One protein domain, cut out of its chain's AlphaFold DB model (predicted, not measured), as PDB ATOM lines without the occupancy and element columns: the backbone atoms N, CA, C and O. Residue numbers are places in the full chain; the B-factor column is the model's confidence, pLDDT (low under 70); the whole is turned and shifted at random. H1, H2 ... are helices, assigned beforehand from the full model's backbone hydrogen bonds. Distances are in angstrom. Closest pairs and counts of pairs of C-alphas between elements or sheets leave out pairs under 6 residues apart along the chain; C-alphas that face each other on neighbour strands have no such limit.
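AT A GLANCE: This is residues 245 to 289 of the 289 residues of the protein "Hypothetical protein" of Timema monikensis (UniProt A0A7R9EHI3). This domain has little regular structure: one helix, H1, beside which residues 263 to 268 fold back to the short H2 near H1's first residue, followed by a long stretch with no named element. At its far end residues 284 to 289 stick out as a free tail that adds to the length. The 45 printed residues hold two named helices, H1 then H2, with 16 residues in them, and no named strand; the class is all helix. The whole is loose, with a radius of gyration of the C-alphas of 11.9 A, and spans 41 by 17 by 14 A.

HOW THE PARTS SIT: Start at H1, residues 251 to 262, where every O i to N i+4 pair is within hydrogen-bond range. Look next at H2, residues 269 to 272, too short for such a pair; its one O i to N i+3 pair is within range. The two are close but not clearly touching: their closest C-alphas, of Thr 251 and Cys 271, are 5.5 A apart.

IN THESE COORDINATES: Find C-alpha 251 at (117.953, 63.791, 65.818); from there H1 runs 15.4 A to C-alpha 262 at (103.575, 69.387, 65.786). H2 runs 5.1 A to C-alpha 272 at (120.057, 66.526, 57.843).

THE WHOLE: The C-alphas farthest apart, of Lys 262 and Arg 289, are 41.1 A apart. The printed part has no cut, and H1 to H2 is a short link. Residue 289, the chain's last, is under pLDDT 70.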
ATOM      1  N   SER A 245     111.612  71.400  70.503       91.94
ATOM      2  CA  SER A 245     112.129  70.256  71.256       91.94
ATOM      3  C   SER A 245     113.164  70.715  72.277       91.94
ATOM      4  O   SER A 245     113.632  71.854  72.228       91.94
ATOM      5  N   ASP A 246     113.598  69.807  73.145       88.12
ATOM      6  CA  ASP A 246     114.831  70.019  73.897       88.12
ATOM      7  C   ASP A 246     116.029  70.101  72.925       88.12
ATOM      8  O   ASP A 246     116.082  69.386  71.911       88.12
ATOM      9  N   ALA A 247     116.968  71.009  73.198       88.06
ATOM     10  CA  ALA A 247     118.184  71.169  72.406       88.06
ATOM     11  C   ALA A 247     119.138  69.975  72.584       88.06
ATOM     12  O   ALA A 247     119.833  69.599  71.636       88.06
ATOM     13  N   LEU A 248     119.106  69.338  73.759       90.62
ATOM     14  CA  LEU A 248     119.911  68.181  74.159       90.62
ATOM     15  C   LEU A 248     119.284  66.845  73.741       90.62
ATOM     16  O   LEU A 248     119.615  65.799  74.288       90.62
ATOM     17  N   TRP A 249     118.336  66.837  72.808       92.88
ATOM     18  CA  TRP A 249     117.828  65.593  72.235       92.88
ATOM     19  C   TRP A 249     118.507  65.303  70.909       92.88
ATOM     20  O   TRP A 249     118.666  66.206  70.089       92.88
ATOM     21  N   GLY A 250     118.860  64.039  70.679       93.81
ATOM     22  CA  GLY A 250     119.373  63.565  69.397       93.81
ATOM     23  C   GLY A 250     118.340  63.657  68.270       93.81
ATOM     24  O   GLY A 250     117.130  63.716  68.518       93.81
ATOM     25  N   THR A 251     118.800  63.643  67.018       94.94
ATOM     26  CA  THR A 251     117.953  63.791  65.818       94.94
ATOM     27  C   THR A 251     116.725  62.871  65.795       94.94
ATOM     28  O   THR A 251     115.639  63.337  65.445       94.94
ATOM     29  N   ALA A 252     116.853  61.599  66.196       93.81
ATOM     30  CA  ALA A 252     115.732  60.654  66.214       93.81
ATOM     31  C   ALA A 252     114.624  61.080  67.196       93.81
ATOM     32  O   ALA A 252     113.474  61.249  66.792       93.81
ATOM     33  N   ASN A 253     114.985  61.354  68.455       94.81
ATOM     34  CA  ASN A 253     114.040  61.787  69.492       94.81
ATOM     35  C   ASN A 253     113.390  63.130  69.142       94.81
ATOM     36  O   ASN A 253     112.187  63.309  69.324       94.81
ATOM     37  N   ARG A 254     114.167  64.066  68.576       95.50
ATOM     38  CA  ARG A 254     113.640  65.354  68.103       95.50
ATOM     39  C   ARG A 254     112.583  65.164  67.024       95.50
ATOM     40  O   ARG A 254     111.509  65.747  67.117       95.50
ATOM     41  N   ARG A 255     112.877  64.366  65.997       96.12
ATOM     42  CA  ARG A 255     111.948  64.115  64.888       96.12
ATOM     43  C   ARG A 255     110.692  63.386  65.344       96.12
ATOM     44  O   ARG A 255     109.609  63.789  64.940       96.12
ATOM     45  N   HIS A 256     110.836  62.395  66.218       95.38
ATOM     46  CA  HIS A 256     109.705  61.702  66.824       95.38
ATOM     47  C   HIS A 256     108.783  62.686  67.563       95.38
ATOM     48  O   HIS A 256     107.629  62.846  67.173       95.38
ATOM     49  N   HIS A 257     109.318  63.471  68.502       94.94
ATOM     50  CA  HIS A 257     108.553  64.485  69.245       94.94
ATOM     51  C   HIS A 257     107.866  65.520  68.352       94.94
ATOM     52  O   HIS A 257     106.701  65.851  68.562       94.94
ATOM     53  N   LEU A 258     108.568  66.044  67.344       95.56
ATOM     54  CA  LEU A 258     107.990  67.023  66.418       95.56
ATOM     55  C   LEU A 258     106.891  66.402  65.552       95.56
ATOM     56  O   LEU A 258     105.873  67.050  65.317       95.56
ATOM     57  N   SER A 259     107.056  65.146  65.135       94.50
ATOM     58  CA  SER A 259     106.036  64.432  64.369       94.50
ATOM     59  C   SER A 259     104.773  64.175  65.192       94.50
ATOM     60  O   SER A 259     103.673  64.369  64.685       94.50
ATOM     61  N   GLU A 260     104.914  63.836  66.476       91.12
ATOM     62  CA  GLU A 260     103.776  63.544  67.352       91.12
ATOM     63  C   GLU A 260     103.063  64.802  67.851       91.12
ATOM     64  O   GLU A 260     101.839  64.824  67.966       91.12
ATOM     65  N   THR A 261     103.812  65.863  68.166       89.38
ATOM     66  CA  THR A 261     103.255  67.045  68.847       89.38
ATOM     67  C   THR A 261     102.989  68.229  67.924       89.38
ATOM     68  O   THR A 261     102.205  69.112  68.285       89.38
ATOM     69  N   LYS A 262     103.655  68.287  66.764       92.06
ATOM     70  CA  LYS A 262     103.575  69.387  65.786       92.06
ATOM     71  C   LYS A 262     103.272  68.910  64.363       92.06
ATOM     72  O   LYS A 262     103.165  69.747  63.475       92.06
ATOM     73  N   PHE A 263     103.129  67.600  64.150       92.69
ATOM     74  CA  PHE A 263     102.688  66.992  62.890       92.69
ATOM     75  C   PHE A 263     103.557  67.322  61.667       92.69
ATOM     76  O   PHE A 263     103.065  67.351  60.542       92.69
ATOM     77  N   PHE A 264     104.864  67.529  61.861       93.56
ATOM     78  CA  PHE A 264     105.806  67.713  60.753       93.56
ATOM     79  C   PHE A 264     107.117  66.956  60.970       93.56
ATOM     80  O   PHE A 264     107.527  66.672  62.097       93.56
ATOM     81  N   TRP A 265     107.807  66.664  59.866       94.50
ATOM     82  CA  TRP A 265     109.128  66.042  59.884       94.50
ATOM     83  C   TRP A 265     110.230  67.085  59.694       94.50
ATOM     84  O   TRP A 265     110.297  67.759  58.668       94.50
ATOM     85  N   CYS A 266     111.112  67.229  60.684       94.56
ATOM     86  CA  CYS A 266     112.144  68.261  60.655       94.56
ATOM     87  C   CYS A 266     113.314  67.911  59.721       94.56
ATOM     88  O   CYS A 266     113.953  66.855  59.845       94.56
ATOM     89  N   THR A 267     113.633  68.856  58.838       94.44
ATOM     90  CA  THR A 267     114.710  68.795  57.839       94.44
ATOM     91  C   THR A 267     115.740  69.916  58.020       94.44
ATOM     92  O   THR A 267     116.458  70.244  57.081       94.44
ATOM     93  N   CYS A 268     115.833  70.515  59.219       93.25
ATOM     94  CA  CYS A 268     116.858  71.527  59.494       93.25
ATOM     95  C   CYS A 268     118.277  70.959  59.333       93.25
ATOM     96  O   CYS A 268     118.464  69.745  59.407       93.25
ATOM     97  N   GLU A 269     119.268  71.841  59.192       94.56
ATOM     98  CA  GLU A 269     120.680  71.487  58.974       94.56
ATOM     99  C   GLU A 269     121.173  70.393  59.931       94.56
ATOM    100  O   GLU A 269     121.612  69.336  59.488       94.56
ATOM    101  N   ARG A 270     120.953  70.561  61.243       94.81
ATOM    102  CA  ARG A 270     121.308  69.546  62.248       94.81
ATOM    103  C   ARG A 270     120.614  68.194  62.036       94.81
ATOM    104  O   ARG A 270     121.211  67.161  62.295       94.81
ATOM    105  N   CYS A 271     119.340  68.184  61.637       94.38
ATOM    106  CA  CYS A 271     118.607  66.937  61.387       94.38
ATOM    107  C   CYS A 271     119.021  66.262  60.068       94.38
ATOM    108  O   CYS A 271     118.768  65.067  59.894       94.38
ATOM    109  N   ALA A 272     119.553  67.028  59.116       95.31
ATOM    110  CA  ALA A 272     120.057  66.526  57.843       95.31
ATOM    111  C   ALA A 272     121.496  65.995  57.966       95.31
ATOM    112  O   ALA A 272     121.852  65.060  57.257       95.31
ATOM    113  N   ASP A 273     122.286  66.553  58.883       95.81
ATOM    114  CA  ASP A 273     123.665  66.155  59.155       95.81
ATOM    115  C   ASP A 273     123.749  64.913  60.073       95.81
ATOM    116  O   ASP A 273     123.358  64.983  61.244       95.81
ATOM    117  N   PRO A 274     124.312  63.777  59.603       92.75
ATOM    118  CA  PRO A 274     124.517  62.576  60.420       92.75
ATOM    119  C   PRO A 274     125.418  62.785  61.645       92.75
ATOM    120  O   PRO A 274     125.349  62.008  62.595       92.75
ATOM    121  N   THR A 275     126.276  63.806  61.626       94.19
ATOM    122  CA  THR A 275     127.175  64.149  62.736       94.19
ATOM    123  C   THR A 275     126.545  65.120  63.733       94.19
ATOM    124  O   THR A 275     127.160  65.427  64.750       94.19
ATOM    125  N   GLU A 276     125.320  65.592  63.478       93.81
ATOM    126  CA  GLU A 276     124.624  66.593  64.288       93.81
ATOM    127  C   GLU A 276     125.474  67.849  64.536       93.81
ATOM    128  O   GLU A 276     125.685  68.249  65.683       93.81
ATOM    129  N   LEU A 277     125.957  68.472  63.459       94.38
ATOM    130  CA  LEU A 277     126.871  69.619  63.469       94.38
ATOM    131  C   LEU A 277     128.218  69.281  64.126       94.38
ATOM    132  O   LEU A 277     128.751  70.049  64.924       94.38
ATOM    133  N   GLY A 278     128.742  68.085  63.845       93.75
ATOM    134  CA  GLY A 278     130.001  67.587  64.404       93.75
ATOM    135  C   GLY A 278     129.959  67.225  65.893       93.75
ATOM    136  O   GLY A 278     130.988  66.850  66.451       93.75
ATOM    137  N   THR A 279     128.799  67.310  66.551       93.25
ATOM    138  CA  THR A 279     128.660  66.966  67.977       93.25
ATOM    139  C   THR A 279     128.626  65.462  68.224       93.25
ATOM    140  O   THR A 279     128.915  65.016  69.332       93.25
ATOM    141  N   PHE A 280     128.265  64.679  67.200       92.00
ATOM    142  CA  PHE A 280     128.044  63.235  67.276       92.00
ATOM    143  C   PHE A 280     127.093  62.848  68.420       92.00
ATOM    144  O   PHE A 280     127.257  61.800  69.040       92.00
ATOM    145  N   PHE A 281     126.099  63.697  68.707       90.12
ATOM    146  CA  PHE A 281     125.273  63.613  69.914       90.12
ATOM    147  C   PHE A 281     124.564  62.257  70.080       90.12
ATOM    148  O   PHE A 281     124.502  61.714  71.181       90.12
ATOM    149  N   SER A 282     124.066  61.681  68.985       89.62
ATOM    150  CA  SER A 282     123.406  60.366  68.956       89.62
ATOM    151  C   SER A 282     124.355  59.211  68.614       89.62
ATOM    152  O   SER A 282     123.904  58.071  68.485       89.62
ATOM    153  N   ALA A 283     125.645  59.472  68.394       89.56
ATOM    154  CA  ALA A 283     126.572  58.455  67.919       89.56
ATOM    155  C   ALA A 283     127.011  57.518  69.050       89.56
ATOM    156  O   ALA A 283     127.374  57.939  70.148       89.56
ATOM    157  N   ILE A 284     127.064  56.224  68.745       87.62
ATOM    158  CA  ILE A 284     127.654  55.220  69.626       87.62
ATOM    159  C   ILE A 284     129.131  55.086  69.258       87.62
ATOM    160  O   ILE A 284     129.475  54.845  68.099       87.62
ATOM    161  N   ARG A 285     130.025  55.218  70.243       84.38
ATOM    162  CA  ARG A 285     131.451  54.939  70.036       84.38
ATOM    163  C   ARG A 285     131.644  53.460  69.702       84.38
ATOM    164  O   ARG A 285     131.265  52.594  70.489       84.38
ATOM    165  N   CYS A 286     132.269  53.175  68.559       86.06
ATOM    166  CA  CYS A 286     132.708  51.819  68.242       86.06
ATOM    167  C   CYS A 286     133.707  51.355  69.313       86.06
ATOM    168  O   CYS A 286     134.625  52.101  69.658       86.06
ATOM    169  N   LYS A 287     133.513  50.150  69.857       81.50
ATOM    170  CA  LYS A 287     134.306  49.669  70.996       81.50
ATOM    171  C   LYS A 287     135.733  49.253  70.632       81.50
ATOM    172  O   LYS A 287     136.555  49.251  71.533       81.50
ATOM    173  N   ASN A 288     136.038  48.965  69.364       74.12
ATOM    174  CA  ASN A 288     137.351  48.470  68.946       74.12
ATOM    175  C   ASN A 288     137.777  49.095  67.606       74.12
ATOM    176  O   ASN A 288     137.057  48.975  66.613       74.12
ATOM    177  N   ARG A 289     138.944  49.743  67.596       56.25
ATOM    178  CA  ARG A 289     139.790  49.905  66.410       56.25
ATOM    179  C   ARG A 289     141.015  49.030  66.596       56.25
ATOM    180  O   ARG A 289     141.494  48.992  67.750       56.25
TER     181      ARG A 289